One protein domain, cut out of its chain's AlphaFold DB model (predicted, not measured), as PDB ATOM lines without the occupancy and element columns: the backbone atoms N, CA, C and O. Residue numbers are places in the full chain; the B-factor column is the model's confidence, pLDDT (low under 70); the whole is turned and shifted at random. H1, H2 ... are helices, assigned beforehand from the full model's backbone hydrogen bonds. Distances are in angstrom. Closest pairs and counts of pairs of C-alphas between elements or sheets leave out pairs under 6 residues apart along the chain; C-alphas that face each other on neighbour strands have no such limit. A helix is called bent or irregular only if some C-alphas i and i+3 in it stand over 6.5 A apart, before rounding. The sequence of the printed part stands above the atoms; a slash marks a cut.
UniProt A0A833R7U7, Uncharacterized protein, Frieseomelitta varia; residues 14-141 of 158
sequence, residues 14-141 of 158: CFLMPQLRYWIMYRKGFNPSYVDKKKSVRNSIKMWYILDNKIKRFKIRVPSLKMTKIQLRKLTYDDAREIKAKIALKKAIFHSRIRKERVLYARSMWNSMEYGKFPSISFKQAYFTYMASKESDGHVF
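This is residues 14 to 141 of the 158 residues of an uncharacterized protein of Frieseomelitta varia (UniProt A0A833R7U7). A long rod is built on one long helix, H4; H2 runs antiparallel beside one end of it, and a long link and small H3 make a loose strand-free arm toward its other end. H1 lies past the end of H4 where H2 is, and H5 folds back beside H4. The printed part has 128 residues with five named helices, H1 to H5 in order, and no named strand: all helix. It is extended, radius of gyration of the C-alphas 22.8 A, spanning 76 by 27 by 26 A.

Start at H4, residues 77 to 113; its residues 105 to 113 touch residues 44 to 51 of H2, residues 34 to 56. The closest C-alphas, of Ser 44 and Ser 112, are 5.5 A apart; the helices run opposite ways at a shallow tilt of 16 degrees. H5, residues 121 to 130, is near H4, with 9 pairs of C-alphas within 10 A. H1, residues 18 to 27, and H3, residues 69 to 73, touch no helix. Every O i to N i+4 pair is within hydrogen-bond range in H1, H2 and H3; H4 has 29 of 33, H5 5 of 6.

Find C-alpha 77 at (-13.995, 6.288, 28.537); H4 runs 54.0 A to C-alpha 113 at (17.694, 30.329, -7.925), irregular where C-alphas 78 and 81 are 7.0 A apart. H2 is 33.1 A long.

The C-alphas of Gly 29 and Thr 76 are farthest apart, 75.8 A. The printed part has no cut; H2 to H3 is a long link. Look for pLDDT under 70 at residues 14 to 18, 55 to 59 and 114 to 119.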
ATOM      1  N   CYS A  14      11.178  23.462 -27.113       63.88
ATOM      2  CA  CYS A  14      12.136  23.277 -26.026       63.88
ATOM      3  C   CYS A  14      13.258  24.333 -25.957       63.88
ATOM      4  O   CYS A  14      13.783  24.548 -24.868       63.88
ATOM      5  N   PHE A  15      13.596  25.060 -27.035       65.12
ATOM      6  CA  PHE A  15      14.528  26.204 -26.934       65.12
ATOM      7  C   PHE A  15      13.984  27.365 -26.077       65.12
ATOM      8  O   PHE A  15      14.750  28.238 -25.668       65.12
ATOM      9  N   LEU A  16      12.675  27.387 -25.795       67.62
ATOM     10  CA  LEU A  16      12.055  28.352 -24.884       67.62
ATOM     11  C   LEU A  16      12.400  28.076 -23.415       67.62
ATOM     12  O   LEU A  16      12.221  28.966 -22.584       67.62
ATOM     13  N   MET A  17      12.901  26.879 -23.081       68.06
ATOM     14  CA  MET A  17      13.343  26.581 -21.721       68.06
ATOM     15  C   MET A  17      14.532  27.484 -21.355       68.06
ATOM     16  O   MET A  17      15.551  27.459 -22.056       68.06
ATOM     17  N   PRO A  18      14.446  28.264 -20.260       69.12
ATOM     18  CA  PRO A  18      15.494  29.205 -19.868       69.12
ATOM     19  C   PRO A  18      16.878  28.564 -19.740       69.12
ATOM     20  O   PRO A  18      17.866  29.156 -20.170       69.12
ATOM     21  N   GLN A  19      16.946  27.336 -19.215       70.06
ATOM     22  CA  GLN A  19      18.192  26.586 -19.039       70.06
ATOM     23  C   GLN A  19      18.855  26.274 -20.383       70.06
ATOM     24  O   GLN A  19      20.050  26.504 -20.565       70.06
ATOM     25  N   LEU A  20      18.066  25.795 -21.347       70.94
ATOM     26  CA  LEU A  20      18.552  25.416 -22.670       70.94
ATOM     27  C   LEU A  20      18.986  26.658 -23.456       70.94
ATOM     28  O   LEU A  20      20.056  26.677 -24.061       70.94
ATOM     29  N   ARG A  21      18.202  27.738 -23.368       72.88
ATOM     30  CA  ARG A  21      18.537  29.033 -23.967       72.88
ATOM     31  C   ARG A  21      19.844  29.592 -23.411       72.88
ATOM     32  O   ARG A  21      20.700  30.006 -24.191       72.88
ATOM     33  N   TYR A  22      20.016  29.567 -22.088       71.12
ATOM     34  CA  TYR A  22      21.244  30.026 -21.442       71.12
ATOM     35  C   TYR A  22      22.447  29.173 -21.848       71.12
ATOM     36  O   TYR A  22      23.506  29.706 -22.165       71.12
ATOM     37  N   TRP A  23      22.284  27.851 -21.894       72.75
ATOM     38  CA  TRP A  23      23.341  26.932 -22.307       72.75
ATOM     39  C   TRP A  23      23.817  27.184 -23.745       72.75
ATOM     40  O   TRP A  23      25.024  27.207 -23.996       72.75
ATOM     41  N   ILE A  24      22.897  27.440 -24.683       76.25
ATOM     42  CA  ILE A  24      23.279  27.774 -26.062       76.25
ATOM     43  C   ILE A  24      23.946  29.156 -26.126       76.25
ATOM     44  O   ILE A  24      24.960  29.309 -26.803       76.25
ATOM     45  N   MET A  25      23.416  30.154 -25.408       74.75
ATOM     46  CA  MET A  25      24.034  31.486 -25.306       74.75
ATOM     47  C   MET A  25      25.471  31.394 -24.780       74.75
ATOM     48  O   MET A  25      26.381  31.967 -25.377       74.75
ATOM     49  N   TYR A  26      25.691  30.599 -23.732       72.50
ATOM     50  CA  TYR A  26      27.010  30.350 -23.164       72.50
ATOM     51  C   TYR A  26      27.977  29.724 -24.180       72.50
ATOM     52  O   TYR A  26      29.095  30.210 -24.331       72.50
ATOM     53  N   ARG A  27      27.548  28.698 -24.934       75.56
ATOM     54  CA  ARG A  27      28.374  28.095 -26.000       75.56
ATOM     55  C   ARG A  27      28.746  29.080 -27.109       75.56
ATOM     56  O   ARG A  27      29.787  28.919 -27.731       75.56
ATOM     57  N   LYS A  28      27.903  30.084 -27.358       81.00
ATOM     58  CA  LYS A  28      28.172  31.164 -28.317       81.00
ATOM     59  C   LYS A  28      29.050  32.286 -27.742       81.00
ATOM     60  O   LYS A  28      29.221  33.302 -28.403       81.00
ATOM     61  N   GLY A  29      29.575  32.131 -26.525       73.62
ATOM     62  CA  GLY A  29      30.421  33.133 -25.873       73.62
ATOM     63  C   GLY A  29      29.653  34.321 -25.289       73.62
ATOM     64  O   GLY A  29      30.269  35.301 -24.880       73.62
ATOM     65  N   PHE A  30      28.318  34.259 -25.219       76.06
ATOM     66  CA  PHE A  30      27.525  35.326 -24.617       76.06
ATOM     67  C   PHE A  30      27.736  35.346 -23.100       76.06
ATOM     68  O   PHE A  30      27.391  34.393 -22.394       76.06
ATOM     69  N   ASN A  31      28.270  36.455 -22.593       72.25
ATOM     70  CA  ASN A  31      28.451  36.687 -21.168       72.25
ATOM     71  C   ASN A  31      27.489  37.795 -20.707       72.25
ATOM     72  O   ASN A  31      27.577  38.910 -21.221       72.25
ATOM     73  N   PRO A  32      26.573  37.528 -19.756       70.69
ATOM     74  CA  PRO A  32      25.653  38.545 -19.259       70.69
ATOM     75  C   PRO A  32      26.405  39.740 -18.669       70.69
ATOM     76  O   PRO A  32      27.316  39.562 -17.850       70.69
ATOM     77  N   SER A  33      25.974  40.953 -19.019       79.31
ATOM     78  CA  SER A  33      26.516  42.173 -18.425       79.31
ATOM     79  C   SER A  33      26.172  42.255 -16.932       79.31
ATOM     80  O   SER A  33      25.280  41.565 -16.424       79.31
ATOM     81  N   TYR A  34      26.852  43.136 -16.198       77.75
ATOM     82  CA  TYR A  34      26.508  43.407 -14.799       77.75
ATOM     83  C   TYR A  34      25.043  43.859 -14.630       77.75
ATOM     84  O   TYR A  34      24.362  43.442 -13.689       77.75
ATOM     85  N   VAL A  35      24.529  44.655 -15.572       82.12
ATOM     86  CA  VAL A  35      23.143  45.146 -15.565       82.12
ATOM     87  C   VAL A  35      22.153  43.991 -15.722       82.12
ATOM     88  O   VAL A  35      21.167  43.926 -14.983       82.12
ATOM     89  N   ASP A  36      22.448  43.038 -16.609       77.62
ATOM     90  CA  ASP A  36      21.619  41.848 -16.813       77.62
ATOM     91  C   ASP A  36      21.565  40.988 -15.555       77.62
ATOM     92  O   ASP A  36      20.483  40.596 -15.115       77.62
ATOM     93  N   LYS A  37      22.719  40.767 -14.911       76.75
ATOM     94  CA  LYS A  37      22.808  40.035 -13.639       76.75
ATOM     95  C   LYS A  37      21.969  40.716 -12.554       76.75
ATOM     96  O   LYS A  37      21.160  40.058 -11.900       76.75
ATOM     97  N   LYS A  38      22.085  42.041 -12.410       80.75
ATOM     98  CA  LYS A  38      21.319  42.826 -11.426       80.75
ATOM     99  C   LYS A  38      19.810  42.773 -11.687       80.75
ATOM    100  O   LYS A  38      19.027  42.616 -10.748       80.75
ATOM    101  N   LYS A  39      19.386  42.881 -12.950       82.56
ATOM    102  CA  LYS A  39      17.976  42.738 -13.355       82.56
ATOM    103  C   LYS A  39      17.452  41.338 -13.035       82.56
ATOM    104  O   LYS A  39      16.347  41.201 -12.517       82.56
ATOM    105  N   SER A  40      18.270  40.324 -13.291       76.94
ATOM    106  CA  SER A  40      17.956  38.930 -13.009       76.94
ATOM    107  C   SER A  40      17.681  38.697 -11.524       76.94
ATOM    108  O   SER A  40      16.592  38.254 -11.167       76.94
ATOM    109  N   VAL A  41      18.607  39.110 -10.652       81.19
ATOM    110  CA  VAL A  41      18.461  38.996  -9.191       81.19
ATOM    111  C   VAL A  41      17.194  39.700  -8.702       81.19
ATOM    112  O   VAL A  41      16.427  39.132  -7.928       81.19
ATOM    113  N   ARG A  42      16.907  40.908  -9.206       84.94
ATOM    114  CA  ARG A  42      15.668  41.632  -8.871       84.94
ATOM    115  C   ARG A  42      14.408  40.852  -9.254       84.94
ATOM    116  O   ARG A  42      13.440  40.866  -8.498       84.94
ATOM    117  N   ASN A  43      14.405  40.176 -10.401       84.25
ATOM    118  CA  ASN A  43      13.277  39.341 -10.816       84.25
ATOM    119  C   ASN A  43      13.114  38.115  -9.909       84.25
ATOM    120  O   ASN A  43      11.984  37.770  -9.568       84.25
ATOM    121  N   SER A  44      14.222  37.514  -9.469       83.44
ATOM    122  CA  SER A  44      14.211  36.446  -8.464       83.44
ATOM    123  C   SER A  44      13.566  36.882  -7.163       83.44
ATOM    124  O   SER A  44      12.607  36.267  -6.714       83.44
ATOM    125  N   ILE A  45      14.020  38.009  -6.610       85.88
ATOM    126  CA  ILE A  45      13.497  38.552  -5.353       85.88
ATOM    127  C   ILE A  45      11.987  38.806  -5.462       85.88
ATOM    128  O   ILE A  45      11.229  38.457  -4.558       85.88
ATOM    129  N   LYS A  46      11.521  39.354  -6.594       87.19
ATOM    130  CA  LYS A  46      10.082  39.519  -6.856       87.19
ATOM    131  C   LYS A  46       9.345  38.178  -6.863       87.19
ATOM    132  O   LYS A  46       8.264  38.082  -6.289       87.19
ATOM    133  N   MET A  47       9.918  37.150  -7.490       84.50
ATOM    134  CA  MET A  47       9.336  35.808  -7.515       84.50
ATOM    135  C   MET A  47       9.237  35.209  -6.110       84.50
ATOM    136  O   MET A  47       8.191  34.674  -5.753       84.50
ATOM    137  N   TRP A  48      10.282  35.357  -5.292       86.81
ATOM    138  CA  TRP A  48      10.296  34.891  -3.904       86.81
ATOM    139  C   TRP A  48       9.196  35.562  -3.094       86.81
ATOM    140  O   TRP A  48       8.421  34.883  -2.431       86.81
ATOM    141  N   TYR A  49       9.031  36.877  -3.249       87.50
ATOM    142  CA  TYR A  49       7.964  37.616  -2.579       87.50
ATOM    143  C   TYR A  49       6.565  37.115  -2.978       87.50
ATOM    144  O   TYR A  49       5.666  37.010  -2.142       87.50
ATOM    145  N   ILE A  50       6.366  36.762  -4.252       86.00
ATOM    146  CA  ILE A  50       5.107  36.174  -4.737       86.00
ATOM    147  C   ILE A  50       4.886  34.781  -4.136       86.00
ATOM    148  O   ILE A  50       3.767  34.479  -3.711       86.00
ATOM    149  N   LEU A  51       5.920  33.936  -4.097       83.62
ATOM    150  CA  LEU A  51       5.853  32.594  -3.513       83.62
ATOM    151  C   LEU A  51       5.553  32.658  -2.013       83.62
ATOM    152  O   LEU A  51       4.611  32.011  -1.556       83.62
ATOM    153  N   ASP A  52       6.259  33.505  -1.272       83.38
ATOM    154  CA  ASP A  52       6.066  33.686   0.166       83.38
ATOM    155  C   ASP A  52       4.668  34.219   0.480       83.38
ATOM    156  O   ASP A  52       4.000  33.729   1.391       83.38
ATOM    157  N   ASN A  53       4.162  35.174  -0.306       81.12
ATOM    158  CA  ASN A  53       2.795  35.665  -0.144       81.12
ATOM    159  C   ASN A  53       1.746  34.603  -0.480       81.12
ATOM    160  O   ASN A  53       0.713  34.538   0.187       81.12
ATOM    161  N   LYS A  54       1.986  33.749  -1.482       73.19
ATOM    162  CA  LYS A  54       1.109  32.601  -1.761       73.19
ATOM    163  C   LYS A  54       1.120  31.605  -0.605       73.19
ATOM    164  O   LYS A  54       0.059  31.118  -0.234       73.19
ATOM    165  N   ILE A  55       2.277  31.353   0.000       68.62
ATOM    166  CA  ILE A  55       2.424  30.424   1.129       68.62
ATOM    167  C   ILE A  55       1.753  30.959   2.384       68.62
ATOM    168  O   ILE A  55       0.981  30.237   3.005       68.62
ATOM    169  N   LYS A  56       1.929  32.245   2.701       64.38
ATOM    170  CA  LYS A  56       1.207  32.910   3.798       64.38
ATOM    171  C   LYS A  56      -0.317  32.822   3.644       64.38
ATOM    172  O   LYS A  56      -1.033  32.835   4.640       64.38
ATOM    173  N   ARG A  57      -0.828  32.711   2.410       57.41
ATOM    174  CA  ARG A  57      -2.265  32.526   2.134       57.41
ATOM    175  C   ARG A  57      -2.757  31.097   2.343       57.41
ATOM    176  O   ARG A  57      -3.971  30.917   2.475       57.41
ATOM    177  N   PHE A  58      -1.883  30.088   2.403       63.53
ATOM    178  CA  PHE A  58      -2.291  28.752   2.828       63.53
ATOM    179  C   PHE A  58      -2.635  28.802   4.317       63.53
ATOM    180  O   PHE A  58      -1.797  28.610   5.193       63.53
ATOM    181  N   LYS A  59      -3.909  29.077   4.613       67.12
ATOM    182  CA  LYS A  59      -4.457  28.924   5.957       67.12
ATOM    183  C   LYS A  59      -4.339  27.450   6.327       67.12
ATOM    184  O   LYS A  59      -5.100  26.624   5.815       67.12
ATOM    185  N   ILE A  60      -3.380  27.128   7.190       72.62
ATOM    186  CA  ILE A  60      -3.243  25.800   7.781       72.62
ATOM    187  C   ILE A  60      -4.537  25.530   8.546       72.62
ATOM    188  O   ILE A  60      -4.797  26.114   9.596       72.62
ATOM    189  N   ARG A  61      -5.401  24.692   7.973       77.56
ATOM    190  CA  ARG A  61      -6.655  24.311   8.620       77.56
ATOM    191  C   ARG A  61      -6.346  23.254   9.665       77.56
ATOM    192  O   ARG A  61      -5.695  22.257   9.351       77.56
ATOM    193  N   VAL A  62      -6.847  23.463  10.879       80.50
ATOM    194  CA  VAL A  62      -6.763  22.459  11.941       80.50
ATOM    195  C   VAL A  62      -7.448  21.180  11.442       80.50
ATOM    196  O   VAL A  62      -8.595  21.247  10.980       80.50
ATOM    197  N   PRO A  63      -6.766  20.021  11.464       85.00
ATOM    198  CA  PRO A  63      -7.375  18.774  11.038       85.00
ATOM    199  C   PRO A  63      -8.527  18.425  11.983       85.00
ATOM    200  O   PRO A  63      -8.343  18.296  13.188       85.00
ATOM    201  N   SER A  64      -9.728  18.267  11.427       86.50
ATOM    202  CA  SER A  64     -10.906  17.839  12.182       86.50
ATOM    203  C   SER A  64     -11.117  16.333  12.044       86.50
ATOM    204  O   SER A  64     -10.947  15.759  10.962       86.50
ATOM    205  N   LEU A  65     -11.546  15.701  13.138       85.88
ATOM    206  CA  LEU A  65     -12.010  14.312  13.148       85.88
ATOM    207  C   LEU A  65     -13.377  14.142  12.464       85.88
ATOM    208  O   LEU A  65     -13.762  13.012  12.189       85.88
ATOM    209  N   LYS A  66     -14.074  15.247  12.143       85.94
ATOM    210  CA  LYS A  66     -15.405  15.270  11.510       85.94
ATOM    211  C   LYS A  66     -16.464  14.449  12.269       85.94
ATOM    212  O   LYS A  66     -17.306  13.811  11.647       85.94
ATOM    213  N   MET A  67     -16.426  14.467  13.598       86.50
ATOM    214  CA  MET A  67     -17.446  13.802  14.414       86.50
ATOM    215  C   MET A  67     -18.700  14.670  14.524       86.50
ATOM    216  O   MET A  67     -18.612  15.895  14.635       86.50
ATOM    217  N   THR A  68     -19.873  14.041  14.504       90.81
ATOM    218  CA  THR A  68     -21.140  14.745  14.738       90.81
ATOM    219  C   THR A  68     -21.328  15.042  16.226       90.81
ATOM    220  O   THR A  68     -20.784  14.353  17.090       90.81
ATOM    221  N   LYS A  69     -22.151  16.047  16.562       89.19
ATOM    222  CA  LYS A  69     -22.473  16.369  17.968       89.19
ATOM    223  C   LYS A  69     -23.067  15.168  18.719       89.19
ATOM    224  O   LYS A  69     -22.810  15.004  19.904       89.19
ATOM    225  N   ILE A  70     -23.828  14.320  18.023       90.38
ATOM    226  CA  ILE A  70     -24.428  13.101  18.586       90.38
ATOM    227  C   ILE A  70     -23.342  12.074  18.922       90.38
ATOM    228  O   ILE A  70     -23.372  11.500  20.004       90.38
ATOM    229  N   GLN A  71     -22.360  11.877  18.036       87.88
ATOM    230  CA  GLN A  71     -21.226  10.984  18.296       87.88
ATOM    231  C   GLN A  71     -20.392  11.465  19.484       87.88
ATOM    232  O   GLN A  71     -20.010  10.655  20.317       87.88
ATOM    233  N   LEU A  72     -20.172  12.777  19.603       88.25
ATOM    234  CA  LEU A  72     -19.441  13.349  20.737       88.25
ATOM    235  C   LEU A  72     -20.156  13.123  22.075       88.25
ATOM    236  O   LEU A  72     -19.495  12.861  23.070       88.25
ATOM    237  N   ARG A  73     -21.495  13.187  22.102       89.81
ATOM    238  CA  ARG A  73     -22.293  12.916  23.312       89.81
ATOM    239  C   ARG A  73     -22.311  11.441  23.721       89.81
ATOM    240  O   ARG A  73     -22.589  11.157  24.876       89.81
ATOM    241  N   LYS A  74     -22.063  10.527  22.781       91.88
ATOM    242  CA  LYS A  74     -22.046   9.075  23.022       91.88
ATOM    243  C   LYS A  74     -20.670   8.539  23.421       91.88
ATOM    244  O   LYS A  74     -20.575   7.357  23.723       91.88
ATOM    245  N   LEU A  75     -19.626   9.371  23.395       90.31
ATOM    246  CA  LEU A  75     -18.276   8.948  23.754       90.31
ATOM    247  C   LEU A  75     -18.201   8.576  25.232       90.31
ATOM    248  O   LEU A  75     -18.541   9.378  26.102       90.31
ATOM    249  N   THR A  76     -17.689   7.381  25.491       91.81
ATOM    250  CA  THR A  76     -17.382   6.883  26.833       91.81
ATOM    251  C   THR A  76     -15.870   6.754  27.026       91.81
ATOM    252  O   THR A  76     -15.090   6.908  26.082       91.81
ATOM    253  N   TYR A  77     -15.422   6.499  28.259       89.81
ATOM    254  CA  TYR A  77     -13.995   6.288  28.537       89.81
ATOM    255  C   TYR A  77     -13.421   5.068  27.803       89.81
ATOM    256  O   TYR A  77     -12.242   5.080  27.443       89.81
ATOM    257  N   ASP A  78     -14.249   4.066  27.512       90.75
ATOM    258  CA  ASP A  78     -13.842   2.854  26.794       90.75
ATOM    259  C   ASP A  78     -13.420   3.158  25.345       90.75
ATOM    260  O   ASP A  78     -12.454   2.587  24.830       90.75
ATOM    261  N   ASP A  79     -14.031   4.171  24.723       89.06
ATOM    262  CA  ASP A  79     -13.706   4.625  23.364       89.06
ATOM    263  C   ASP A  79     -12.370   5.390  23.278       89.06
ATOM    264  O   ASP A  79     -11.875   5.701  22.186       89.06
ATOM    265  N   ALA A  80     -11.746   5.722  24.416       89.25
ATOM    266  CA  ALA A  80     -10.569   6.588  24.456       89.25
ATOM    267  C   ALA A  80      -9.390   6.031  23.643       89.25
ATOM    268  O   ALA A  80      -8.652   6.801  23.016       89.25
ATOM    269  N   ARG A  81      -9.202   4.703  23.624       91.56
ATOM    270  CA  ARG A  81      -8.133   4.057  22.838       91.56
ATOM    271  C   ARG A  81      -8.346   4.255  21.340       91.56
ATOM    272  O   ARG A  81      -7.418   4.668  20.641       91.56
ATOM    273  N   GLU A  82      -9.566   4.036  20.860       90.75
ATOM    274  CA  GLU A  82      -9.919   4.243  19.456       90.75
ATOM    275  C   GLU A  82      -9.748   5.702  19.027       90.75
ATOM    276  O   GLU A  82      -9.189   5.991  17.965       90.75
ATOM    277  N   ILE A  83     -10.218   6.642  19.848       91.06
ATOM    278  CA  ILE A  83     -10.125   8.069  19.537       91.06
ATOM    279  C   ILE A  83      -8.668   8.521  19.492       91.06
ATOM    280  O   ILE A  83      -8.282   9.226  18.556       91.06
ATOM    281  N   LYS A  84      -7.827   8.060  20.425       90.44
ATOM    282  CA  LYS A  84      -6.379   8.312  20.385       90.44
ATOM    283  C   LYS A  84      -5.747   7.787  19.095       90.44
ATOM    284  O   LYS A  84      -4.971   8.511  18.473       90.44
ATOM    285  N   ALA A  85      -6.117   6.586  18.644       91.38
ATOM    286  CA  ALA A  85      -5.629   6.031  17.381       91.38
ATOM    287  C   ALA A  85      -6.076   6.871  16.166       91.38
ATOM    288  O   ALA A  85      -5.259   7.218  15.310       91.38
ATOM    289  N   LYS A  86      -7.351   7.287  16.122       91.56
ATOM    290  CA  LYS A  86      -7.888   8.173  15.070       91.56
ATOM    291  C   LYS A  86      -7.166   9.527  15.046       91.56
ATOM    292  O   LYS A  86      -6.819  10.019  13.969       91.56
ATOM    293  N   ILE A  87      -6.891  10.115  16.214       90.56
ATOM    294  CA  ILE A  87      -6.114  11.357  16.350       90.56
ATOM    295  C   ILE A  87      -4.690  11.163  15.830       90.56
ATOM    296  O   ILE A  87      -4.225  11.975  15.028       90.56
ATOM    297  N   ALA A  88      -4.010  10.088  16.237       90.50
ATOM    298  CA  ALA A  88      -2.648   9.792  15.805       90.50
ATOM    299  C   ALA A  88      -2.555   9.662  14.275       90.50
ATOM    300  O   ALA A  88      -1.680  10.268  13.653       90.50
ATOM    301  N   LEU A  89      -3.513   8.969  13.654       92.12
ATOM    302  CA  LEU A  89      -3.596   8.828  12.201       92.12
ATOM    303  C   LEU A  89      -3.807  10.181  11.507       92.12
ATOM    304  O   LEU A  89      -3.088  10.518  10.564       92.12
ATOM    305  N   LYS A  90      -4.751  11.006  11.982       92.00
ATOM    306  CA  LYS A  90      -4.972  12.349  11.415       92.00
ATOM    307  C   LYS A  90      -3.748  13.249  11.576       92.00
ATOM    308  O   LYS A  90      -3.418  13.978  10.640       92.00
ATOM    309  N   LYS A  91      -3.059  13.168  12.717       89.69
ATOM    310  CA  LYS A  91      -1.809  13.890  12.993       89.69
ATOM    311  C   LYS A  91      -0.713  13.476  12.005       89.69
ATOM    312  O   LYS A  91      -0.091  14.344  11.399       89.69
ATOM    313  N   ALA A  92      -0.537  12.177  11.761       90.12
ATOM    314  CA  ALA A  92       0.439  11.664  10.798       90.12
ATOM    315  C   ALA A  92       0.165  12.146   9.360       90.12
ATOM    316  O   ALA A  92       1.075  12.643   8.693       90.12
ATOM    317  N   ILE A  93      -1.092  12.077   8.904       91.12
ATOM    318  CA  ILE A  93      -1.498  12.572   7.575       91.12
ATOM    319  C   ILE A  93      -1.217  14.070   7.443       91.12
ATOM    320  O   ILE A  93      -0.651  14.522   6.446       91.12
ATOM    321  N   PHE A  94      -1.595  14.846   8.458       89.44
ATOM    322  CA  PHE A  94      -1.383  16.287   8.479       89.44
ATOM    323  C   PHE A  94       0.110  16.645   8.427       89.44
ATOM    324  O   PHE A  94       0.519  17.486   7.627       89.44
ATOM    325  N   HIS A  95       0.947  15.955   9.201       88.94
ATOM    326  CA  HIS A  95       2.397  16.148   9.176       88.94
ATOM    327  C   HIS A  95       3.027  15.782   7.830       88.94
ATOM    328  O   HIS A  95       3.869  16.531   7.335       88.94
ATOM    329  N   SER A  96       2.621  14.663   7.215       89.62
ATOM    330  CA  SER A  96       3.098  14.293   5.872       89.62
ATOM    331  C   SER A  96       2.727  15.366   4.850       89.62
ATOM    332  O   SER A  96       3.570  15.775   4.055       89.62
ATOM    333  N   ARG A  97       1.504  15.905   4.921       89.00
ATOM    334  CA  ARG A  97       1.087  17.012   4.056       89.00
ATOM    335  C   ARG A  97       1.981  18.244   4.222       89.00
ATOM    336  O   ARG A  97       2.444  18.771   3.216       89.00
ATOM    337  N   ILE A  98       2.270  18.664   5.456       87.56
ATOM    338  CA  ILE A  98       3.170  19.803   5.715       87.56
ATOM    339  C   ILE A  98       4.557  19.558   5.109       87.56
ATOM    340  O   ILE A  98       5.120  20.443   4.467       87.56
ATOM    341  N   ARG A  99       5.120  18.355   5.284       89.38
ATOM    342  CA  ARG A  99       6.429  17.997   4.712       89.38
ATOM    343  C   ARG A  99       6.418  18.063   3.186       89.38
ATOM    344  O   ARG A  99       7.319  18.661   2.604       89.38
ATOM    345  N   LYS A 100       5.377  17.523   2.546       89.81
ATOM    346  CA  LYS A 100       5.183  17.600   1.089       89.81
ATOM    347  C   LYS A 100       5.110  19.041   0.602       89.81
ATOM    348  O   LYS A 100       5.784  19.390  -0.361       89.81
ATOM    349  N   GLU A 101       4.342  19.887   1.282       86.75
ATOM    350  CA  GLU A 101       4.223  21.308   0.937       86.75
ATOM    351  C   GLU A 101       5.576  22.036   1.034       86.75
ATOM    352  O   GLU A 101       5.910  22.818   0.146       86.75
ATOM    353  N   ARG A 102       6.414  21.717   2.031       86.75
ATOM    354  CA  ARG A 102       7.781  22.265   2.128       86.75
ATOM    355  C   ARG A 102       8.693  21.818   0.988       86.75
ATOM    356  O   ARG A 102       9.431  22.640   0.452       86.75
ATOM    357  N   VAL A 103       8.631  20.546   0.593       90.00
ATOM    358  CA  VAL A 103       9.390  20.039  -0.564       90.00
ATOM    359  C   VAL A 103       8.926  20.724  -1.852       90.00
ATOM    360  O   VAL A 103       9.748  21.111  -2.683       90.00
ATOM    361  N   LEU A 104       7.616  20.917  -2.022       88.75
ATOM    362  CA  LEU A 104       7.066  21.648  -3.166       88.75
ATOM    363  C   LEU A 104       7.543  23.104  -3.188       88.75
ATOM    364  O   LEU A 104       7.934  23.592  -4.249       88.75
ATOM    365  N   TYR A 105       7.577  23.770  -2.032       86.88
ATOM    366  CA  TYR A 105       8.144  25.110  -1.917       86.88
ATOM    367  C   TYR A 105       9.612  25.147  -2.341       86.88
ATOM    368  O   TYR A 105       9.948  25.921  -3.237       86.88
ATOM    369  N   ALA A 106      10.455  24.271  -1.786       88.38
ATOM    370  CA  ALA A 106      11.865  24.168  -2.158       88.38
ATOM    371  C   ALA A 106      12.030  23.970  -3.676       88.38
ATOM    372  O   ALA A 106      12.745  24.711  -4.341       88.38
ATOM    373  N   ARG A 107      11.277  23.050  -4.283       85.81
ATOM    374  CA  ARG A 107      11.315  22.845  -5.742       85.81
ATOM    375  C   ARG A 107      10.899  24.088  -6.530       85.81
ATOM    376  O   ARG A 107      11.533  24.414  -7.529       85.81
ATOM    377  N   SER A 108       9.857  24.795  -6.091       84.62
ATOM    378  CA  SER A 108       9.434  26.035  -6.758       84.62
ATOM    379  C   SER A 108      10.471  27.154  -6.634       84.62
ATOM    380  O   SER A 108      10.702  27.886  -7.595       84.62
ATOM    381  N   MET A 109      11.137  27.246  -5.482       84.56
ATOM    382  CA  MET A 109      12.162  28.243  -5.200       84.56
ATOM    383  C   MET A 109      13.445  27.954  -5.989       84.56
ATOM    384  O   MET A 109      14.057  28.876  -6.525       84.56
ATOM    385  N   TRP A 110      13.816  26.683  -6.148       82.44
ATOM    386  CA  TRP A 110      14.975  26.259  -6.937       82.44
ATOM    387  C   TRP A 110      14.969  26.828  -8.362       82.44
ATOM    388  O   TRP A 110      15.961  27.406  -8.798       82.44
ATOM    389  N   ASN A 111      13.821  26.789  -9.042       77.50
ATOM    390  CA  ASN A 111      13.678  27.317 -10.406       77.50
ATOM    391  C   ASN A 111      13.953  28.824 -10.520       77.50
ATOM    392  O   ASN A 111      14.256  29.314 -11.604       77.50
ATOM    393  N   SER A 112      13.818  29.573  -9.424       76.31
ATOM    394  CA  SER A 112      14.187  30.992  -9.391       76.31
ATOM    395  C   SER A 112      15.668  31.210  -9.065       76.31
ATOM    396  O   SER A 112      16.245  32.198  -9.498       76.31
ATOM    397  N   MET A 113      16.293  30.269  -8.354       72.94
ATOM    398  CA  MET A 113      17.694  30.329  -7.925       72.94
ATOM    399  C   MET A 113      18.682  29.854  -8.996       72.94
ATOM    400  O   MET A 113      19.859  30.208  -8.932       72.94
ATOM    401  N   GLU A 114      18.235  29.047  -9.964       64.44
ATOM    402  CA  GLU A 114      19.068  28.586 -11.077       64.44
ATOM    403  C   GLU A 114      19.466  29.757 -11.986       64.44
ATOM    404  O   GLU A 114      18.773  30.117 -12.939       64.44
ATOM    405  N   TYR A 115      20.628  30.347 -11.702       59.28
ATOM    406  CA  TYR A 115      21.241  31.357 -12.551       59.28
ATOM    407  C   TYR A 115      22.484  30.835 -13.246       59.28
ATOM    408  O   TYR A 115      23.557  30.707 -12.668       59.28
ATOM    409  N   GLY A 116      22.344  30.666 -14.554       59.81
ATOM    410  CA  GLY A 116      23.463  30.590 -15.466       59.81
ATOM    411  C   GLY A 116      24.195  29.254 -15.475       59.81
ATOM    412  O   GLY A 116      23.551  28.207 -15.498       59.81
ATOM    413  N   LYS A 117      25.537  29.298 -15.563       52.16
ATOM    414  CA  LYS A 117      26.410  28.113 -15.615       52.16
ATOM    415  C   LYS A 117      25.954  27.188 -14.491       52.16
ATOM    416  O   LYS A 117      25.974  27.635 -13.351       52.16
ATOM    417  N   PHE A 118      25.455  26.007 -14.867       55.91
ATOM    418  CA  PHE A 118      24.781  25.022 -14.018       55.91
ATOM    419  C   PHE A 118      25.122  25.182 -12.537       55.91
ATOM    420  O   PHE A 118      26.318  25.255 -12.241       55.91
ATOM    421  N   PRO A 119      24.131  25.208 -11.623       64.19
ATOM    422  CA  PRO A 119      24.407  25.373 -10.203       64.19
ATOM    423  C   PRO A 119      25.542  24.428  -9.827       64.19
ATOM    424  O   PRO A 119      25.446  23.219 -10.062       64.19
ATOM    425  N   SER A 120      26.649  24.995  -9.340       72.25
ATOM    426  CA  SER A 120      27.798  24.192  -8.948       72.25
ATOM    427  C   SER A 120      27.317  23.130  -7.965       72.25
ATOM    428  O   SER A 120      26.356  23.345  -7.219       72.25
ATOM    429  N   ILE A 121      27.973  21.972  -7.947       80.62
ATOM    430  CA  ILE A 121      27.623  20.906  -6.998       80.62
ATOM    431  C   ILE A 121      27.586  21.473  -5.568       80.62
ATOM    432  O   ILE A 121      26.658  21.175  -4.820       80.62
ATOM    433  N   SER A 122      28.508  22.387  -5.250       83.12
ATOM    434  CA  SER A 122      28.544  23.131  -3.989       83.12
ATOM    435  C   SER A 122      27.307  24.002  -3.748       83.12
ATOM    436  O   SER A 122      26.764  23.983  -2.649       83.12
ATOM    437  N   PHE A 123      26.808  24.727  -4.755       82.06
ATOM    438  CA  PHE A 123      25.590  25.527  -4.618       82.06
ATOM    439  C   PHE A 123      24.360  24.644  -4.418       82.06
ATOM    440  O   PHE A 123      23.535  24.918  -3.550       82.06
ATOM    441  N   LYS A 124      24.249  23.553  -5.186       82.94
ATOM    442  CA  LYS A 124      23.160  22.583  -5.033       82.94
ATOM    443  C   LYS A 124      23.165  21.964  -3.635       82.94
ATOM    444  O   LYS A 124      22.108  21.868  -3.017       82.94
ATOM    445  N   GLN A 125      24.337  21.571  -3.136       86.00
ATOM    446  CA  GLN A 125      24.499  21.070  -1.773       86.00
ATOM    447  C   GLN A 125      24.067  22.124  -0.754       86.00
ATOM    448  O   GLN A 125      23.160  21.853   0.022       86.00
ATOM    449  N   ALA A 126      24.628  23.336  -0.818       88.00
ATOM    450  CA  ALA A 126      24.289  24.421   0.099       88.00
ATOM    451  C   ALA A 126      22.784  24.722   0.109       88.00
ATOM    452  O   ALA A 126      22.188  24.880   1.170       88.00
ATOM    453  N   TYR A 127      22.147  24.741  -1.061       87.75
ATOM    454  CA  TYR A 127      20.712  24.955  -1.176       87.75
ATOM    455  C   TYR A 127      19.902  23.886  -0.429       87.75
ATOM    456  O   TYR A 127      19.053  24.221   0.400       87.75
ATOM    457  N   PHE A 128      20.178  22.603  -0.682       86.94
ATOM    458  CA  PHE A 128      19.451  21.498  -0.046       86.94
ATOM    459  C   PHE A 128      19.857  21.240   1.412       86.94
ATOM    460  O   PHE A 128      19.149  20.525   2.111       86.94
ATOM    461  N   THR A 129      20.931  21.861   1.906       87.19
ATOM    462  CA  THR A 129      21.223  21.911   3.347       87.19
ATOM    463  C   THR A 129      20.166  22.721   4.102       87.19
ATOM    464  O   THR A 129      19.802  22.366   5.220       87.19
ATOM    465  N   TYR A 130      19.648  23.796   3.499       86.44
ATOM    466  CA  TYR A 130      18.655  24.673   4.135       86.44
ATOM    467  C   TYR A 130      17.217  24.404   3.679       86.44
ATOM    468  O   TYR A 130      16.269  24.708   4.405       86.44
ATOM    469  N   MET A 131      17.034  23.844   2.483       87.88
ATOM    470  CA  MET A 131      15.727  23.585   1.881       87.88
ATOM    471  C   MET A 131      15.439  22.086   1.795       87.88
ATOM    472  O   MET A 131      16.290  21.300   1.397       87.88
ATOM    473  N   ALA A 132      14.205  21.683   2.106       88.62
ATOM    474  CA  ALA A 132      13.824  20.271   2.124       88.62
ATOM    475  C   ALA A 132      13.836  19.656   0.711       88.62
ATOM    476  O   ALA A 132      13.027  20.025  -0.144       88.62
ATOM    477  N   SER A 133      14.720  18.683   0.480       86.56
ATOM    478  CA  SER A 133      14.795  17.943  -0.787       86.56
ATOM    479  C   SER A 133      13.797  16.778  -0.822       86.56
ATOM    480  O   SER A 133      13.135  16.524  -1.835       86.56
ATOM    481  N   LYS A 134      13.666  16.102   0.323       89.75
ATOM    482  CA  LYS A 134      12.800  14.954   0.586       89.75
ATOM    483  C   LYS A 134      11.894  15.253   1.778       89.75
ATOM    484  O   LYS A 134      12.164  16.137   2.586       89.75
ATOM    485  N   GLU A 135      10.819  14.480   1.921       87.00
ATOM    486  CA  GLU A 135       9.900  14.628   3.058       87.00
ATOM    487  C   GLU A 135      10.591  14.375   4.407       87.00
ATOM    488  O   GLU A 135      10.240  15.018   5.395       87.00
ATOM    489  N   SER A 136      11.584  13.478   4.440       85.25
ATOM    490  CA  SER A 136      12.400  13.161   5.621       85.25
ATOM    491  C   SER A 136      13.144  14.368   6.183       85.25
ATOM    492  O   SER A 136      13.318  14.472   7.395       85.25
ATOM    493  N   ASP A 137      13.537  15.292   5.309       83.94
ATOM    494  CA  ASP A 137      14.370  16.445   5.655       83.94
ATOM    495  C   ASP A 137      13.524  17.527   6.357       83.94
ATOM    496  O   ASP A 137      14.026  18.391   7.071       83.94
ATOM    497  N   GLY A 138      12.199  17.478   6.176       80.12
ATOM    498  CA  GLY A 138      11.258  18.445   6.724       80.12
ATOM    499  C   GLY A 138      10.908  18.184   8.190       80.12
ATOM    500  O   GLY A 138      10.094  17.313   8.516       80.12
ATOM    501  N   HIS A 139      11.427  19.017   9.091       80.88
ATOM    502  CA  HIS A 139      10.979  19.049  10.486       80.88
ATOM    503  C   HIS A 139       9.676  19.843  10.627       80.88
ATOM    504  O   HIS A 139       9.617  21.018  10.274       80.88
ATOM    505  N   VAL A 140       8.614  19.212  11.137       80.44
ATOM    506  CA  VAL A 140       7.308  19.880  11.333       80.44
ATOM    507  C   VAL A 140       7.381  20.915  12.461       80.44
ATOM    508  O   VAL A 140       6.770  21.974  12.354       80.44
ATOM    509  N   PHE A 141       8.177  20.618  13.483       80.44
ATOM    510  CA  PHE A 141       8.373  21.422  14.689       80.44
ATOM    511  C   PHE A 141       9.733  22.100  14.657       80.44
ATOM    512  O   PHE A 141      10.622  21.672  13.917       80.44
TER     513      PHE A 141